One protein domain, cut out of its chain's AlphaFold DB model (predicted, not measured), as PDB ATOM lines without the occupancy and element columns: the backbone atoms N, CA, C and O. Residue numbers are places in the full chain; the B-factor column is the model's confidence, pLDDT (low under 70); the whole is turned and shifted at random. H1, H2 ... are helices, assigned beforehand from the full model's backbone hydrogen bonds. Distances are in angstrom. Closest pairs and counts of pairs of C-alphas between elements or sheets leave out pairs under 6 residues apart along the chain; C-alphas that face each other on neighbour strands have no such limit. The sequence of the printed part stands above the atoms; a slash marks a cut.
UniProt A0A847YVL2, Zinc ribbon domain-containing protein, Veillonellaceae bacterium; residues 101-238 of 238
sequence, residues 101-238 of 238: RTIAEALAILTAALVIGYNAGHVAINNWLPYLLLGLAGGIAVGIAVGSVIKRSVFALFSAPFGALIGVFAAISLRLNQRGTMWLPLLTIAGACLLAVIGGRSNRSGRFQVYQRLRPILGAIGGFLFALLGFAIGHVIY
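What this domain is: This is residues 101 to 238 of the 238 residues of the protein "Zinc ribbon domain-containing protein" of Veillonellaceae bacterium (UniProt A0A847YVL2). In an elongated up-and-down bundle, each helix running against the one before, H5 packs on one side of H1 and H2, with H3 and H4 on their other side. The printed part, 138 residues with five named helices, is all helix. It is compact, with a radius of gyration of the C-alphas of 14.7 A and spans of 50 by 26 by 19 A.

Where its parts are: H5, residues 209 to 237, 43.0 A long, ends at C-alpha (314.049, 374.011, 230.797). H1, residues 101 to 123, begins at C-alpha (336.906, 371.312, 206.602). H2 holds residues 128 to 148, H3 153 to 173 and H4 183 to 197.

How they stand to each other: H5 touches H2, opposite ways at a shallow tilt of 31 degrees, closest C-alphas Gly 143 and Gly 219, 4.1 A. H3 touches H1, closest C-alphas Ala 112 and Pro 161, 4.6 A. Every O i to N i+4 pair is within hydrogen-bond range in H1, H2 and H4.

The domain as a whole: Residues 201 to 208, in the long link from H4 to H5, have pLDDT under 70.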
ATOM      1  N   ARG A 101     338.214 371.575 207.181       83.56
ATOM      2  CA  ARG A 101     336.906 371.312 206.602       83.56
ATOM      3  C   ARG A 101     336.062 370.371 207.465       83.56
ATOM      4  O   ARG A 101     334.883 370.641 207.655       83.56
ATOM      5  N   THR A 102     336.645 369.290 207.970       86.31
ATOM      6  CA  THR A 102     335.943 368.333 208.842       86.31
ATOM      7  C   THR A 102     335.520 369.001 210.149       86.31
ATOM      8  O   THR A 102     334.384 368.834 210.576       86.31
ATOM      9  N   ILE A 103     336.393 369.826 210.737       90.00
ATOM     10  CA  ILE A 103     336.081 370.639 211.918       90.00
ATOM     11  C   ILE A 103     334.951 371.622 211.603       90.00
ATOM     12  O   ILE A 103     333.993 371.718 212.364       90.00
ATOM     13  N   ALA A 104     335.029 372.325 210.469       90.50
ATOM     14  CA  ALA A 104     334.006 373.285 210.072       90.50
ATOM     15  C   ALA A 104     332.626 372.634 209.900       90.50
ATOM     16  O   ALA A 104     331.624 373.169 210.366       90.50
ATOM     17  N   GLU A 105     332.570 371.465 209.263       91.81
ATOM     18  CA  GLU A 105     331.333 370.701 209.107       91.81
ATOM     19  C   GLU A 105     330.825 370.164 210.448       91.81
ATOM     20  O   GLU A 105     329.634 370.270 210.724       91.81
ATOM     21  N   ALA A 106     331.708 369.658 211.314       94.00
ATOM     22  CA  ALA A 106     331.330 369.196 212.647       94.00
ATOM     23  C   ALA A 106     330.730 370.328 213.495       94.00
ATOM     24  O   ALA A 106     329.686 370.137 214.112       94.00
ATOM     25  N   LEU A 107     331.339 371.519 213.480       95.50
ATOM     26  CA  LEU A 107     330.825 372.699 214.181       95.50
ATOM     27  C   LEU A 107     329.487 373.178 213.605       95.50
ATOM     28  O   LEU A 107     328.584 373.523 214.368       95.50
ATOM     29  N   ALA A 108     329.334 373.168 212.279       95.56
ATOM     30  CA  ALA A 108     328.071 373.513 211.627       95.56
ATOM     31  C   ALA A 108     326.946 372.544 212.016       95.56
ATOM     32  O   ALA A 108     325.842 372.977 212.335       95.56
ATOM     33  N   ILE A 109     327.232 371.238 212.016       96.75
ATOM     34  CA  ILE A 109     326.269 370.200 212.399       96.75
ATOM     35  C   ILE A 109     325.923 370.323 213.878       96.75
ATOM     36  O   ILE A 109     324.743 370.328 214.207       96.75
ATOM     37  N   LEU A 110     326.921 370.476 214.752       97.75
ATOM     38  CA  LEU A 110     326.722 370.652 216.191       97.75
ATOM     39  C   LEU A 110     325.773 371.814 216.467       97.75
ATOM     40  O   LEU A 110     324.752 371.633 217.123       97.75
ATOM     41  N   THR A 111     326.090 372.997 215.947       97.44
ATOM     42  CA  THR A 111     325.313 374.211 216.222       97.44
ATOM     43  C   THR A 111     323.910 374.144 215.616       97.44
ATOM     44  O   THR A 111     322.937 374.412 216.315       97.44
ATOM     45  N   ALA A 112     323.767 373.723 214.355       97.44
ATOM     46  CA  ALA A 112     322.460 373.630 213.707       97.44
ATOM     47  C   ALA A 112     321.567 372.537 214.324       97.44
ATOM     48  O   ALA A 112     320.394 372.788 214.598       97.44
ATOM     49  N   ALA A 113     322.108 371.341 214.578       98.06
ATOM     50  CA  ALA A 113     321.351 370.238 215.166       98.06
ATOM     51  C   ALA A 113     320.942 370.532 216.614       98.06
ATOM     52  O   ALA A 113     319.815 370.221 216.993       98.06
ATOM     53  N   LEU A 114     321.807 371.189 217.396       98.06
ATOM     54  CA  LEU A 114     321.470 371.624 218.753       98.06
ATOM     55  C   LEU A 114     320.306 372.620 218.735       98.06
ATOM     56  O   LEU A 114     319.356 372.434 219.488       98.06
ATOM     57  N   VAL A 115     320.326 373.621 217.845       97.88
ATOM     58  CA  VAL A 115     319.223 374.592 217.699       97.88
ATOM     59  C   VAL A 115     317.919 373.900 217.285       97.88
ATOM     60  O   VAL A 115     316.867 374.180 217.857       97.88
ATOM     61  N   ILE A 116     317.974 372.964 216.333       97.94
ATOM     62  CA  ILE A 116     316.805 372.175 215.909       97.94
ATOM     63  C   ILE A 116     316.233 371.364 217.075       97.94
ATOM     64  O   ILE A 116     315.033 371.437 217.338       97.94
ATOM     65  N   GLY A 117     317.087 370.615 217.777       97.44
ATOM     66  CA  GLY A 117     316.696 369.814 218.932       97.44
ATOM     67  C   GLY A 117     316.092 370.679 220.034       97.44
ATOM     68  O   GLY A 117     315.001 370.383 220.512       97.44
ATOM     69  N   TYR A 118     316.753 371.786 220.376       97.88
ATOM     70  CA  TYR A 118     316.289 372.740 221.382       97.88
ATOM     71  C   TYR A 118     314.897 373.282 221.064       97.88
ATOM     72  O   TYR A 118     314.015 373.227 221.916       97.88
ATOM     73  N   ASN A 119     314.667 373.735 219.830       96.75
ATOM     74  CA  ASN A 119     313.363 374.251 219.415       96.75
ATOM     75  C   ASN A 119     312.278 373.169 219.410       96.75
ATOM     76  O   ASN A 119     311.126 373.455 219.726       96.75
ATOM     77  N   ALA A 120     312.627 371.924 219.080       96.62
ATOM     78  CA  ALA A 120     311.697 370.806 219.190       96.62
ATOM     79  C   ALA A 120     311.338 370.504 220.659       96.62
ATOM     80  O   ALA A 120     310.165 370.311 220.968       96.62
ATOM     81  N   GLY A 121     312.322 370.522 221.565       95.81
ATOM     82  CA  GLY A 121     312.116 370.318 223.003       95.81
ATOM     83  C   GLY A 121     311.313 371.444 223.656       95.81
ATOM     84  O   GLY A 121     310.371 371.171 224.390       95.81
ATOM     85  N   HIS A 122     311.615 372.698 223.315       94.88
ATOM     86  CA  HIS A 122     310.945 373.893 223.843       94.88
ATOM     87  C   HIS A 122     309.429 373.914 223.578       94.88
ATOM     88  O   HIS A 122     308.653 374.493 224.338       94.88
ATOM     89  N   VAL A 123     308.999 373.304 222.472       94.38
ATOM     90  CA  VAL A 123     307.609 373.339 222.003       94.38
ATOM     91  C   VAL A 123     306.825 372.082 222.406       94.38
ATOM     92  O   VAL A 123     305.597 372.047 222.270       94.38
ATOM     93  N   ALA A 124     307.503 371.068 222.946       93.44
ATOM     94  CA  ALA A 124     306.908 369.805 223.354       93.44
ATOM     95  C   ALA A 124     306.036 369.960 224.618       93.44
ATOM     96  O   ALA A 124     306.554 370.105 225.720       93.44
ATOM     97  N   ILE A 125     304.705 369.870 224.477       87.75
ATOM     98  CA  ILE A 125     303.752 369.806 225.607       87.75
ATOM     99  C   ILE A 125     303.090 368.426 225.644       87.75
ATOM    100  O   ILE A 125     302.505 368.022 224.640       87.75
ATOM    101  N   ASN A 126     303.103 367.759 226.810       85.94
ATOM    102  CA  ASN A 126     302.451 366.480 227.165       85.94
ATOM    103  C   ASN A 126     302.815 365.249 226.301       85.94
ATOM    104  O   ASN A 126     303.127 364.196 226.846       85.94
ATOM    105  N   ASN A 127     302.834 365.370 224.974       88.06
ATOM    106  CA  ASN A 127     303.286 364.360 224.020       88.06
ATOM    107  C   ASN A 127     304.651 364.754 223.455       88.06
ATOM    108  O   ASN A 127     304.745 365.323 222.372       88.06
ATOM    109  N   TRP A 128     305.718 364.442 224.189       93.56
ATOM    110  CA  TRP A 128     307.098 364.769 223.812       93.56
ATOM    111  C   TRP A 128     307.634 363.924 222.645       93.56
ATOM    112  O   TRP A 128     308.464 364.399 221.870       93.56
ATOM    113  N   LEU A 129     307.124 362.701 222.469       95.50
ATOM    114  CA  LEU A 129     307.602 361.737 221.474       95.50
ATOM    115  C   LEU A 129     307.609 362.255 220.015       95.50
ATOM    116  O   LEU A 129     308.647 362.134 219.366       95.50
ATOM    117  N   PRO A 130     306.528 362.848 219.460       95.69
ATOM    118  CA  PRO A 130     306.555 363.347 218.083       95.69
ATOM    119  C   PRO A 130     307.559 364.489 217.882       95.69
ATOM    120  O   PRO A 130     308.204 364.553 216.839       95.69
ATOM    121  N   TYR A 131     307.741 365.360 218.879       96.31
ATOM    122  CA  TYR A 131     308.716 366.451 218.807       96.31
ATOM    123  C   TYR A 131     310.147 365.934 218.904       96.31
ATOM    124  O   TYR A 131     311.007 366.401 218.163       96.31
ATOM    125  N   LEU A 132     310.393 364.931 219.752       96.94
ATOM    126  CA  LEU A 132     311.676 364.239 219.806       96.94
ATOM    127  C   LEU A 132     312.014 363.655 218.435       96.94
ATOM    128  O   LEU A 132     313.076 363.941 217.890       96.94
ATOM    129  N   LEU A 133     311.102 362.867 217.855       97.44
ATOM    130  CA  LEU A 133     311.315 362.244 216.550       97.44
ATOM    131  C   LEU A 133     311.551 363.290 215.459       97.44
ATOM    132  O   LEU A 133     312.443 363.111 214.635       97.44
ATOM    133  N   LEU A 134     310.806 364.396 215.483       97.19
ATOM    134  CA  LEU A 134     310.987 365.501 214.546       97.19
ATOM    135  C   LEU A 134     312.353 366.183 214.713       97.19
ATOM    136  O   LEU A 134     313.032 366.438 213.719       97.19
ATOM    137  N   GLY A 135     312.781 366.446 215.950       97.25
ATOM    138  CA  GLY A 135     314.093 367.015 216.253       97.25
ATOM    139  C   GLY A 135     315.236 366.101 215.807       97.25
ATOM    140  O   GLY A 135     316.166 366.557 215.146       97.25
ATOM    141  N   LEU A 136     315.132 364.798 216.087       98.06
ATOM    142  CA  LEU A 136     316.112 363.788 215.675       98.06
ATOM    143  C   LEU A 136     316.162 363.630 214.152       98.06
ATOM    144  O   LEU A 136     317.248 363.638 213.571       98.06
ATOM    145  N   ALA A 137     315.004 363.538 213.494       97.94
ATOM    146  CA  ALA A 137     314.914 363.480 212.038       97.94
ATOM    147  C   ALA A 137     315.502 364.745 211.397       97.94
ATOM    148  O   ALA A 137     316.246 364.651 210.423       97.94
ATOM    149  N   GLY A 138     315.236 365.915 211.981       97.56
ATOM    150  CA  GLY A 138     315.820 367.188 211.578       97.56
ATOM    151  C   GLY A 138     317.341 367.228 211.721       97.56
ATOM    152  O   GLY A 138     318.037 367.610 210.781       97.56
ATOM    153  N   GLY A 139     317.871 366.779 212.862       97.81
ATOM    154  CA  GLY A 139     319.310 366.671 213.108       97.81
ATOM    155  C   GLY A 139     320.008 365.741 212.117       97.81
ATOM    156  O   GLY A 139     321.017 366.119 211.523       97.81
ATOM    157  N   ILE A 140     319.435 364.557 211.871       98.25
ATOM    158  CA  ILE A 140     319.924 363.612 210.857       98.25
ATOM    159  C   ILE A 140     319.899 364.259 209.469       98.25
ATOM    160  O   ILE A 140     320.902 364.214 208.757       98.25
ATOM    161  N   ALA A 141     318.780 364.879 209.084       97.62
ATOM    162  CA  ALA A 141     318.623 365.503 207.774       97.62
ATOM    163  C   ALA A 141     319.663 366.606 207.536       97.62
ATOM    164  O   ALA A 141     320.303 366.620 206.485       97.62
ATOM    165  N   VAL A 142     319.900 367.477 208.522       97.06
ATOM    166  CA  VAL A 142     320.945 368.509 208.443       97.06
ATOM    167  C   VAL A 142     322.339 367.891 208.404       97.06
ATOM    168  O   VAL A 142     323.165 368.317 207.601       97.06
ATOM    169  N   GLY A 143     322.602 366.859 209.206       96.19
ATOM    170  CA  GLY A 143     323.863 366.122 209.181       96.19
ATOM    171  C   GLY A 143     324.184 365.541 207.801       96.19
ATOM    172  O   GLY A 143     325.295 365.709 207.290       96.19
ATOM    173  N   ILE A 144     323.189 364.928 207.156       94.94
ATOM    174  CA  ILE A 144     323.299 364.419 205.784       94.94
ATOM    175  C   ILE A 144     323.465 365.577 204.793       94.94
ATOM    176  O   ILE A 144     324.323 365.507 203.910       94.94
ATOM    177  N   ALA A 145     322.683 366.651 204.921       94.19
ATOM    178  CA  ALA A 145     322.748 367.804 204.024       94.19
ATOM    179  C   ALA A 145     324.130 368.474 204.059       94.19
ATOM    180  O   ALA A 145     324.730 368.703 203.013       94.19
ATOM    181  N   VAL A 146     324.686 368.714 205.249       92.88
ATOM    182  CA  VAL A 146     326.032 369.283 205.411       92.88
ATOM    183  C   VAL A 146     327.103 368.308 204.914       92.88
ATOM    184  O   VAL A 146     328.010 368.708 204.187       92.88
ATOM    185  N   GLY A 147     326.988 367.017 205.245       89.31
ATOM    186  CA  GLY A 147     327.972 366.001 204.862       89.31
ATOM    187  C   GLY A 147     327.953 365.603 203.380       89.31
ATOM    188  O   GLY A 147     328.935 365.051 202.887       89.31
ATOM    189  N   SER A 148     326.868 365.875 202.652       87.12
ATOM    190  CA  SER A 148     326.732 365.525 201.228       87.12
ATOM    191  C   SER A 148     327.233 366.610 200.271       87.12
ATOM    192  O   SER A 148     327.449 366.341 199.086       87.12
ATOM    193  N   VAL A 149     327.452 367.831 200.763       83.81
ATOM    194  CA  VAL A 149     327.620 369.013 199.918       83.81
ATOM    195  C   VAL A 149     329.046 369.562 200.010       83.81
ATOM    196  O   VAL A 149     329.524 369.992 201.061       83.81
ATOM    197  N   ILE A 150     329.759 369.605 198.878       74.94
ATOM    198  CA  ILE A 150     331.134 370.112 198.851       74.94
ATOM    199  C   ILE A 150     331.145 371.638 198.672       74.94
ATOM    200  O   ILE A 150     331.008 372.135 197.556       74.94
ATOM    201  N   LYS A 151     331.339 372.383 199.774       78.06
ATOM    202  CA  LYS A 151     331.605 373.842 199.789       78.06
ATOM    203  C   LYS A 151     333.006 374.182 200.302       78.06
ATOM    204  O   LYS A 151     333.662 373.331 200.901       78.06
ATOM    205  N   ARG A 152     333.461 375.428 200.116       74.31
ATOM    206  CA  ARG A 152     334.607 375.978 200.871       74.31
ATOM    207  C   ARG A 152     334.296 375.929 202.376       74.31
ATOM    208  O   ARG A 152     333.159 376.192 202.763       74.31
ATOM    209  N   SER A 153     335.295 375.613 203.201       75.69
ATOM    210  CA  SER A 153     335.155 375.390 204.656       75.69
ATOM    211  C   SER A 153     334.411 376.518 205.377       75.69
ATOM    212  O   SER A 153     333.532 376.246 206.189       75.69
ATOM    213  N   VAL A 154     334.686 377.773 205.012       80.00
ATOM    214  CA  VAL A 154     334.021 378.958 205.580       80.00
ATOM    215  C   VAL A 154     332.509 378.936 205.330       80.00
ATOM    216  O   VAL A 154     331.725 379.153 206.245       80.00
ATOM    217  N   PHE A 155     332.071 378.607 204.112       84.56
ATOM    218  CA  PHE A 155     330.639 378.537 203.799       84.56
ATOM    219  C   PHE A 155     329.960 377.331 204.448       84.56
ATOM    220  O   PHE A 155     328.797 377.426 204.834       84.56
ATOM    221  N   ALA A 156     330.666 376.203 204.586       84.31
ATOM    222  CA  ALA A 156     330.134 375.038 205.291       84.31
ATOM    223  C   ALA A 156     329.836 375.376 206.760       84.31
ATOM    224  O   ALA A 156     328.728 375.107 207.216       84.31
ATOM    225  N   LEU A 157     330.776 376.051 207.435       88.75
ATOM    226  CA  LEU A 157     330.668 376.437 208.844       88.75
ATOM    227  C   LEU A 157     329.412 377.268 209.139       88.75
ATOM    228  O   LEU A 157     328.721 377.023 210.122       88.75
ATOM    229  N   PHE A 158     329.111 378.245 208.281       92.25
ATOM    230  CA  PHE A 158     328.041 379.209 208.537       92.25
ATOM    231  C   PHE A 158     326.702 378.846 207.891       92.25
ATOM    232  O   PHE A 158     325.663 379.284 208.370       92.25
ATOM    233  N   SER A 159     326.673 378.031 206.836       93.31
ATOM    234  CA  SER A 159     325.431 377.829 206.076       93.31
ATOM    235  C   SER A 159     324.284 377.206 206.886       93.31
ATOM    236  O   SER A 159     323.210 377.799 206.964       93.31
ATOM    237  N   ALA A 160     324.496 376.048 207.518       95.81
ATOM    238  CA  ALA A 160     323.438 375.380 208.279       95.81
ATOM    239  C   ALA A 160     322.998 376.165 209.533       95.81
ATOM    240  O   ALA A 160     321.789 376.300 209.731       95.81
ATOM    241  N   PRO A 161     323.910 376.746 210.343       96.44
ATOM    242  CA  PRO A 161     323.514 377.506 211.532       96.44
ATOM    243  C   PRO A 161     322.739 378.777 211.187       96.44
ATOM    244  O   PRO A 161     321.691 379.032 211.776       96.44
ATOM    245  N   PHE A 162     323.187 379.542 210.185       96.81
ATOM    246  CA  PHE A 162     322.426 380.704 209.717       96.81
ATOM    247  C   PHE A 162     321.072 380.289 209.138       96.81
ATOM    248  O   PHE A 162     320.076 380.958 209.389       96.81
ATOM    249  N   GLY A 163     321.009 379.164 208.421       96.75
ATOM    250  CA  GLY A 163     319.749 378.621 207.923       96.75
ATOM    251  C   GLY A 163     318.769 378.291 209.045       96.75
ATOM    252  O   GLY A 163     317.601 378.671 208.964       96.75
ATOM    253  N   ALA A 164     319.247 377.651 210.115       97.31
ATOM    254  CA  ALA A 164     318.443 377.365 211.298       97.31
ATOM    255  C   ALA A 164     317.905 378.658 211.932       97.31
ATOM    256  O   ALA A 164     316.708 378.760 212.188       97.31
ATOM    257  N   LEU A 165     318.761 379.670 212.120       97.62
ATOM    258  CA  LEU A 165     318.367 380.962 212.692       97.62
ATOM    259  C   LEU A 165     317.347 381.710 211.824       97.62
ATOM    260  O   LEU A 165     316.386 382.259 212.357       97.62
ATOM    261  N   ILE A 166     317.511 381.701 210.498       97.56
ATOM    262  CA  ILE A 166     316.531 382.281 209.566       97.56
ATOM    263  C   ILE A 166     315.192 381.545 209.678       97.56
ATOM    264  O   ILE A 166     314.146 382.187 209.711       97.56
ATOM    265  N   GLY A 167     315.214 380.213 209.788       97.06
ATOM    266  CA  GLY A 167     314.014 379.405 210.003       97.06
ATOM    267  C   GLY A 167     313.285 379.758 211.302       97.06
ATOM    268  O   GLY A 167     312.069 379.954 211.296       97.06
ATOM    269  N   VAL A 168     314.029 379.925 212.399       97.19
ATOM    270  CA  VAL A 168     313.492 380.402 213.686       97.19
ATOM    271  C   VAL A 168     312.891 381.798 213.542       97.19
ATOM    272  O   VAL A 168     311.750 382.026 213.937       97.19
ATOM    273  N   PHE A 169     313.626 382.729 212.935       97.50
ATOM    274  CA  PHE A 169     313.166 384.101 212.736       97.50
ATOM    275  C   PHE A 169     311.892 384.166 211.886       97.50
ATOM    276  O   PHE A 169     310.966 384.909 212.217       97.50
ATOM    277  N   ALA A 170     311.804 383.356 210.830       96.88
ATOM    278  CA  ALA A 170     310.611 383.236 210.002       96.88
ATOM    279  C   ALA A 170     309.419 382.694 210.808       96.88
ATOM    280  O   ALA A 170     308.331 383.266 210.750       96.88
ATOM    281  N   ALA A 171     309.622 381.647 211.613       95.62
ATOM    282  CA  ALA A 171     308.575 381.095 212.473       95.62
ATOM    283  C   ALA A 171     308.057 382.120 213.493       95.62
ATOM    284  O   ALA A 171     306.848 382.238 213.693       95.62
ATOM    285  N   ILE A 172     308.956 382.895 214.106       94.88
ATOM    286  CA  ILE A 172     308.597 383.953 215.061       94.88
ATOM    287  C   ILE A 172     307.847 385.085 214.351       94.88
ATOM    288  O   ILE A 172     306.799 385.516 214.830       94.88
ATOM    289  N   SER A 173     308.331 385.525 213.187       96.56
ATOM    290  CA  SER A 173     307.726 386.617 212.410       96.56
ATOM    291  C   SER A 173     306.306 386.280 211.949       96.56
ATOM    292  O   SER A 173     305.418 387.128 211.991       96.56
ATOM    293  N   LEU A 174     306.066 385.018 211.581       95.12
ATOM    294  CA  LEU A 174     304.746 384.499 211.211       95.12
ATOM    295  C   LEU A 174     303.872 384.135 212.424       95.12
ATOM    296  O   LEU A 174     302.766 383.631 212.246       95.12
ATOM    297  N   ARG A 175     304.348 384.373 213.656       93.31
ATOM    298  CA  ARG A 175     303.684 383.992 214.918       93.31
ATOM    299  C   ARG A 175     303.354 382.496 215.022       93.31
ATOM    300  O   ARG A 175     302.429 382.106 215.729       93.31
ATOM    301  N   LEU A 176     304.156 381.652 214.378       90.88
ATOM    302  CA  LEU A 176     304.048 380.190 214.402       90.88
ATOM    303  C   LEU A 176     304.795 379.554 215.590       90.88
ATOM    304  O   LEU A 176     304.943 378.338 215.656       90.88
ATOM    305  N   ASN A 177     305.270 380.364 216.541       90.31
ATOM    306  CA  ASN A 177     305.985 379.927 217.746       90.31
ATOM    307  C   ASN A 177     305.039 379.544 218.907       90.31
ATOM    308  O   ASN A 177     305.317 379.812 220.075       90.31
ATOM    309  N   GLN A 178     303.866 378.991 218.606       89.75
ATOM    310  CA  GLN A 178     302.937 378.564 219.652       89.75
ATOM    311  C   GLN A 178     303.371 377.206 220.204       89.75
ATOM    312  O   GLN A 178     303.673 376.286 219.434       89.75
ATOM    313  N   ARG A 179     303.384 377.062 221.537       85.88
ATOM    314  CA  ARG A 179     303.681 375.768 222.157       85.88
ATOM    315  C   ARG A 179     302.657 374.714 221.711       85.88
ATOM    316  O   ARG A 179     301.479 375.026 221.555       85.88
ATOM    317  N   GLY A 180     303.100 373.475 221.501       85.94
ATOM    318  CA  GLY A 180     302.250 372.401 220.983       85.94
ATOM    319  C   GLY A 180     302.026 372.427 219.463       85.94
ATOM    320  O   GLY A 180     301.227 371.638 218.964       85.94
ATOM    321  N   THR A 181     302.721 373.293 218.716       90.94
ATOM    322  CA  THR A 181     302.691 373.291 217.244       90.94
ATOM    323  C   THR A 181     304.033 372.854 216.659       90.94
ATOM    324  O   THR A 181     305.091 373.164 217.183       90.94
ATOM    325  N   MET A 182     304.038 372.136 215.537       94.25
ATOM    326  CA  MET A 182     305.292 371.629 214.947       94.25
ATOM    327  C   MET A 182     305.999 372.649 214.038       94.25
ATOM    328  O   MET A 182     307.055 372.356 213.481       94.25
ATOM    329  N   TRP A 183     305.439 373.848 213.868       95.25
ATOM    330  CA  TRP A 183     305.896 374.808 212.863       95.25
ATOM    331  C   TRP A 183     307.282 375.387 213.147       95.25
ATOM    332  O   TRP A 183     308.083 375.505 212.222       95.25
ATOM    333  N   LEU A 184     307.591 375.700 214.409       95.44
ATOM    334  CA  LEU A 184     308.906 376.215 214.800       95.44
ATOM    335  C   LEU A 184     310.047 375.245 214.428       95.44
ATOM    336  O   LEU A 184     310.944 375.654 213.680       95.44
ATOM    337  N   PRO A 185     310.050 373.971 214.882       95.88
ATOM    338  CA  PRO A 185     311.100 373.036 214.494       95.88
ATOM    339  C   PRO A 185     311.083 372.744 212.988       95.88
ATOM    340  O   PRO A 185     312.154 372.686 212.390       95.88
ATOM    341  N   LEU A 186     309.913 372.653 212.339       97.06
ATOM    342  CA  LEU A 186     309.827 372.441 210.886       97.06
ATOM    343  C   LEU A 186     310.515 373.552 210.084       97.06
ATOM    344  O   LEU A 186     311.309 373.256 209.193       97.06
ATOM    345  N   LEU A 187     310.253 374.821 210.407       97.12
ATOM    346  CA  LEU A 187     310.876 375.953 209.721       97.12
ATOM    347  C   LEU A 187     312.371 376.055 210.028       97.12
ATOM    348  O   LEU A 187     313.156 376.359 209.131       97.12
ATOM    349  N   THR A 188     312.779 375.732 211.258       97.62
ATOM    350  CA  THR A 188     314.197 375.644 211.637       97.62
ATOM    351  C   THR A 188     314.926 374.590 210.794       97.62
ATOM    352  O   THR A 188     315.976 374.876 210.221       97.62
ATOM    353  N   ILE A 189     314.350 373.389 210.668       97.81
ATOM    354  CA  ILE A 189     314.895 372.294 209.852       97.81
ATOM    355  C   ILE A 189     314.940 372.702 208.380       97.81
ATOM    356  O   ILE A 189     315.972 372.544 207.729       97.81
ATOM    357  N   ALA A 190     313.843 373.255 207.856       97.50
ATOM    358  CA  ALA A 190     313.750 373.680 206.464       97.50
ATOM    359  C   ALA A 190     314.811 374.734 206.125       97.50
ATOM    360  O   ALA A 190     315.529 374.577 205.139       97.50
ATOM    361  N   GLY A 191     314.967 375.761 206.965       96.94
ATOM    362  CA  GLY A 191     315.981 376.798 206.784       96.94
ATOM    363  C   GLY A 191     317.404 376.239 206.836       96.94
ATOM    364  O   GLY A 191     318.215 376.533 205.954       96.94
ATOM    365  N   ALA A 192     317.702 375.386 207.822       97.12
ATOM    366  CA  ALA A 192     319.010 374.752 207.969       97.12
ATOM    367  C   ALA A 192     319.368 373.883 206.754       97.12
ATOM    368  O   ALA A 192     320.443 374.048 206.179       97.12
ATOM    369  N   CYS A 193     318.459 373.003 206.324       96.25
ATOM    370  CA  CYS A 193     318.654 372.136 205.163       96.25
ATOM    371  C   CYS A 193     318.798 372.938 203.864       96.25
ATOM    372  O   CYS A 193     319.688 372.654 203.064       96.25
ATOM    373  N   LEU A 194     317.960 373.959 203.660       95.38
ATOM    374  CA  LEU A 194     317.989 374.778 202.452       95.38
ATOM    375  C   LEU A 194     319.348 375.470 202.301       95.38
ATOM    376  O   LEU A 194     320.013 375.310 201.275       95.38
ATOM    377  N   LEU A 195     319.816 376.174 203.337       94.75
ATOM    378  CA  LEU A 195     321.121 376.835 203.278       94.75
ATOM    379  C   LEU A 195     322.279 375.832 203.274       94.75
ATOM    380  O   LEU A 195     323.281 376.076 202.598       94.75
ATOM    381  N   ALA A 196     322.155 374.685 203.949       92.81
ATOM    382  CA  ALA A 196     323.156 373.620 203.893       92.81
ATOM    383  C   ALA A 196     323.363 373.097 202.462       92.81
ATOM    384  O   ALA A 196     324.505 372.856 202.071       92.81
ATOM    385  N   VAL A 197     322.315 373.029 201.637       91.75
ATOM    386  CA  VAL A 197     322.420 372.568 200.241       91.75
ATOM    387  C   VAL A 197     322.822 373.685 199.271       91.75
ATOM    388  O   VAL A 197     323.595 373.439 198.342       91.75
ATOM    389  N   ILE A 198     322.387 374.928 199.499       91.25
ATOM    390  CA  ILE A 198     322.671 376.056 198.595       91.25
ATOM    391  C   ILE A 198     324.178 376.289 198.423       91.25
ATOM    392  O   ILE A 198     324.912 376.508 199.384       91.25
ATOM    393  N   GLY A 199     324.642 376.319 197.173       73.44
ATOM    394  CA  GLY A 199     325.999 376.752 196.833       73.44
ATOM    395  C   GLY A 199     327.082 375.683 196.966       73.44
ATOM    396  O   GLY A 199     328.263 376.018 196.903       73.44
ATOM    397  N   GLY A 200     326.726 374.408 197.139       72.69
ATOM    398  CA  GLY A 200     327.713 373.340 197.005       72.69
ATOM    399  C   GLY A 200     327.516 372.470 195.780       72.69
ATOM    400  O   GLY A 200     326.433 372.370 195.210       72.69
ATOM    401  N   ARG A 201     328.621 371.859 195.358       69.94
ATOM    402  CA  ARG A 201     328.658 370.959 194.208       69.94
ATOM    403  C   ARG A 201     328.631 369.514 194.711       69.94
ATOM    404  O   ARG A 201     329.311 369.176 195.681       69.94
ATOM    405  N   SER A 202     327.849 368.666 194.046       63.34
ATOM    406  CA  SER A 202     327.890 367.219 194.268       63.34
ATOM    407  C   SER A 202     329.163 366.669 193.628       63.34
ATOM    408  O   SER A 202     329.400 366.885 192.441       63.34
ATOM    409  N   ASN A 203     330.002 365.990 194.409       59.00
ATOM    410  CA  ASN A 203     331.242 365.414 193.903       59.00
ATOM    411  C   ASN A 203     331.079 363.901 193.769       59.00
ATOM    412  O   ASN A 203     331.178 363.175 194.752       59.00
ATOM    413  N   ARG A 204     330.780 363.435 192.554       57.50
ATOM    414  CA  ARG A 204     330.579 362.006 192.252       57.50
ATOM    415  C   ARG A 204     331.834 361.299 191.724       57.50
ATOM    416  O   ARG A 204     331.803 360.083 191.567       57.50
ATOM    417  N   SER A 205     332.928 362.012 191.449       54.06
ATOM    418  CA  SER A 205     334.017 361.498 190.606       54.06
ATOM    419  C   SER A 205     335.410 361.703 191.214       54.06
ATOM    420  O   SER A 205     336.204 362.463 190.677       54.06
ATOM    421  N   GLY A 206     335.736 361.035 192.327       55.59
ATOM    422  CA  GLY A 206     337.071 361.138 192.930       55.59
ATOM    423  C   GLY A 206     337.616 359.825 193.493       55.59
ATOM    424  O   GLY A 206     336.858 358.967 193.936       55.59
ATOM    425  N   ARG A 207     338.951 359.707 193.529       53.72
ATOM    426  CA  ARG A 207     339.744 358.556 194.023       53.72
ATOM    427  C   ARG A 207     339.459 358.176 195.495       53.72
ATOM    428  O   ARG A 207     339.804 357.082 195.919       53.72
ATOM    429  N   PHE A 208     338.771 359.041 196.250       66.25
ATOM    430  CA  PHE A 208     338.382 358.860 197.658       66.25
ATOM    431  C   PHE A 208     336.879 358.566 197.843       66.25
ATOM    432  O   PHE A 208     336.216 359.178 198.684       66.25
ATOM    433  N   GLN A 209     336.316 357.630 197.070       72.44
ATOM    434  CA  GLN A 209     334.886 357.286 197.157       72.44
ATOM    435  C   GLN A 209     334.458 356.813 198.555       72.44
ATOM    436  O   GLN A 209     333.361 357.143 199.000       72.44
ATOM    437  N   VAL A 210     335.314 356.071 199.267       80.69
ATOM    438  CA  VAL A 210     334.986 355.532 200.598       80.69
ATOM    439  C   VAL A 210     334.804 356.655 201.620       80.69
ATOM    440  O   VAL A 210     333.778 356.712 202.292       80.69
ATOM    441  N   TYR A 211     335.749 357.597 201.686       78.31
ATOM    442  CA  TYR A 211     335.657 358.741 202.600       78.31
ATOM    443  C   TYR A 211     334.442 359.625 202.282       78.31
ATOM    444  O   TYR A 211     333.716 360.039 203.183       78.31
ATOM    445  N   GLN A 212     334.163 359.855 200.995       77.06
ATOM    446  CA  GLN A 212     332.994 360.630 200.573       77.06
ATOM    447  C   GLN A 212     331.664 359.955 200.934       77.06
ATOM    448  O   GLN A 212     330.702 360.657 201.229       77.06
ATOM    449  N   ARG A 213     331.602 358.616 200.964       84.19
ATOM    450  CA  ARG A 213     330.428 357.871 201.452       84.19
ATOM    451  C   ARG A 213     330.303 357.889 202.973       84.19
ATOM    452  O   ARG A 213     329.188 357.925 203.480       84.19
ATOM    453  N   LEU A 214     331.423 357.880 203.696       88.50
ATOM    454  CA  LEU A 214     331.420 357.883 205.161       88.50
ATOM    455  C   LEU A 214     330.998 359.243 205.734       88.50
ATOM    456  O   LEU A 214     330.357 359.313 206.776       88.50
ATOM    457  N   ARG A 215     331.320 360.330 205.034       87.00
ATOM    458  CA  ARG A 215     331.048 361.708 205.454       87.00
ATOM    459  C   ARG A 215     329.577 362.019 205.786       87.00
ATOM    460  O   ARG A 215     329.342 362.525 206.880       87.00
ATOM    461  N   PRO A 216     328.579 361.721 204.929       91.38
ATOM    462  CA  PRO A 216     327.176 361.937 205.282       91.38
ATOM    463  C   PRO A 216     326.713 361.040 206.437       91.38
ATOM    464  O   PRO A 216     325.845 361.453 207.196       91.38
ATOM    465  N   ILE A 217     327.308 359.854 206.614       94.19
ATOM    466  CA  ILE A 217     326.993 358.949 207.733       94.19
ATOM    467  C   ILE A 217     327.514 359.536 209.051       94.19
ATOM    468  O   ILE A 217     326.766 359.634 210.017       94.19
ATOM    469  N   LEU A 218     328.771 359.991 209.076       93.06
ATOM    470  CA  LEU A 218     329.353 360.723 210.208       93.06
ATOM    471  C   LEU A 218     328.525 361.965 210.546       93.06
ATOM    472  O   LEU A 218     328.238 362.218 211.714       93.06
ATOM    473  N   GLY A 219     328.100 362.706 209.519       94.62
ATOM    474  CA  GLY A 219     327.238 363.865 209.689       94.62
ATOM    475  C   GLY A 219     325.880 363.505 210.291       94.62
ATOM    476  O   GLY A 219     325.442 364.170 211.224       94.62
ATOM    477  N   ALA A 220     325.242 362.430 209.820       97.12
ATOM    478  CA  ALA A 220     323.978 361.929 210.361       97.12
ATOM    479  C   ALA A 220     324.096 361.517 211.837       97.12
ATOM    480  O   ALA A 220     323.245 361.891 212.639       97.12
ATOM    481  N   ILE A 221     325.160 360.790 212.204       97.50
ATOM    482  CA  ILE A 221     325.422 360.375 213.591       97.50
ATOM    483  C   ILE A 221     325.636 361.602 214.482       97.50
ATOM    484  O   ILE A 221     325.009 361.714 215.533       97.50
ATOM    485  N   GLY A 222     326.478 362.548 214.053       96.31
ATOM    486  CA  GLY A 222     326.700 363.792 214.792       96.31
ATOM    487  C   GLY A 222     325.413 364.601 214.950       96.31
ATOM    488  O   GLY A 222     325.076 365.025 216.053       96.31
ATOM    489  N   GLY A 223     324.650 364.750 213.866       97.69
ATOM    490  CA  GLY A 223     323.367 365.445 213.863       97.69
ATOM    491  C   GLY A 223     322.346 364.805 214.801       97.69
ATOM    492  O   GLY A 223     321.678 365.517 215.544       97.69
ATOM    493  N   PHE A 224     322.270 363.472 214.835       98.38
ATOM    494  CA  PHE A 224     321.423 362.733 215.771       98.38
ATOM    495  C   PHE A 224     321.798 363.017 217.233       98.38
ATOM    496  O   PHE A 224     320.936 363.394 218.024       98.38
ATOM    497  N   LEU A 225     323.081 362.879 217.588       98.25
ATOM    498  CA  LEU A 225     323.553 363.053 218.966       98.25
ATOM    499  C   LEU A 225     323.353 364.490 219.469       98.25
ATOM    500  O   LEU A 225     322.862 364.694 220.580       98.25
ATOM    501  N   PHE A 226     323.690 365.494 218.655       98.19
ATOM    502  CA  PHE A 226     323.534 366.897 219.047       98.19
ATOM    503  C   PHE A 226     322.073 367.356 219.049       98.19
ATOM    504  O   PHE A 226     321.706 368.169 219.897       98.19
ATOM    505  N   ALA A 227     321.218 366.809 218.178       98.06
ATOM    506  CA  ALA A 227     319.780 367.053 218.251       98.06
ATOM    507  C   ALA A 227     319.152 366.424 219.500       98.06
ATOM    508  O   ALA A 227     318.321 367.067 220.139       98.06
ATOM    509  N   LEU A 228     319.576 365.215 219.891       98.25
ATOM    510  CA  LEU A 228     319.139 364.579 221.137       98.25
ATOM    511  C   LEU A 228     319.507 365.441 222.353       98.25
ATOM    512  O   LEU A 228     318.662 365.702 223.207       98.25
ATOM    513  N   LEU A 229     320.753 365.922 222.401       98.06
ATOM    514  CA  LEU A 229     321.226 366.810 223.463       98.06
ATOM    515  C   LEU A 229     320.445 368.132 223.487       98.06
ATOM    516  O   LEU A 229     319.981 368.550 224.546       98.06
ATOM    517  N   GLY A 230     320.260 368.768 222.327       97.56
ATOM    518  CA  GLY A 230     319.471 369.992 222.202       97.56
ATOM    519  C   GLY A 230     318.033 369.796 222.681       97.56
ATOM    520  O   GLY A 230     317.528 370.617 223.441       97.56
ATOM    521  N   PHE A 231     317.398 368.683 222.302       98.00
ATOM    522  CA  PHE A 231     316.046 368.341 222.742       98.00
ATOM    523  C   PHE A 231     315.960 368.186 224.255       98.00
ATOM    524  O   PHE A 231     315.077 368.781 224.868       98.00
ATOM    525  N   ALA A 232     316.888 367.443 224.865       97.25
ATOM    526  CA  ALA A 232     316.926 367.272 226.314       97.25
ATOM    527  C   ALA A 232     317.034 368.625 227.036       97.25
ATOM    528  O   ALA A 232     316.280 368.881 227.968       97.25
ATOM    529  N   ILE A 233     317.904 369.523 226.561       97.12
ATOM    530  CA  ILE A 233     318.044 370.878 227.115       97.12
ATOM    531  C   ILE A 233     316.741 371.675 226.951       97.12
ATOM    532  O   ILE A 233     316.255 372.265 227.912       97.12
ATOM    533  N   GLY A 234     316.162 371.688 225.748       94.88
ATOM    534  CA  GLY A 234     314.938 372.439 225.459       94.88
ATOM    535  C   GLY A 234     313.729 371.953 226.259       94.88
ATOM    536  O   GLY A 234     312.932 372.775 226.698       94.88
ATOM    537  N   HIS A 235     313.623 370.640 226.471       94.56
ATOM    538  CA  HIS A 235     312.522 370.013 227.198       94.56
ATOM    539  C   HIS A 235     312.658 370.122 228.722       94.56
ATOM    540  O   HIS A 235     311.661 370.273 229.409       94.56
ATOM    541  N   VAL A 236     313.875 370.052 229.273       94.19
ATOM    542  CA  VAL A 236     314.083 370.164 230.731       94.19
ATOM    543  C   VAL A 236     313.857 371.594 231.228       94.19
ATOM    544  O   VAL A 236     313.430 371.790 232.361       94.19
ATOM    545  N   ILE A 237     314.156 372.601 230.401       92.50
ATOM    546  CA  ILE A 237     314.049 374.011 230.797       92.50
ATOM    547  C   ILE A 237     312.593 374.528 230.767       92.50
ATOM    548  O   ILE A 237     312.303 375.501 231.467       92.50
ATOM    549  N   TYR A 238     311.680 373.931 229.986       80.94
ATOM    550  CA  TYR A 238     310.380 374.537 229.632       80.94
ATOM    551  C   TYR A 238     309.167 373.617 229.698       80.94
ATOM    552  O   TYR A 238     308.058 374.204 229.846       80.94
TER     553      TYR A 238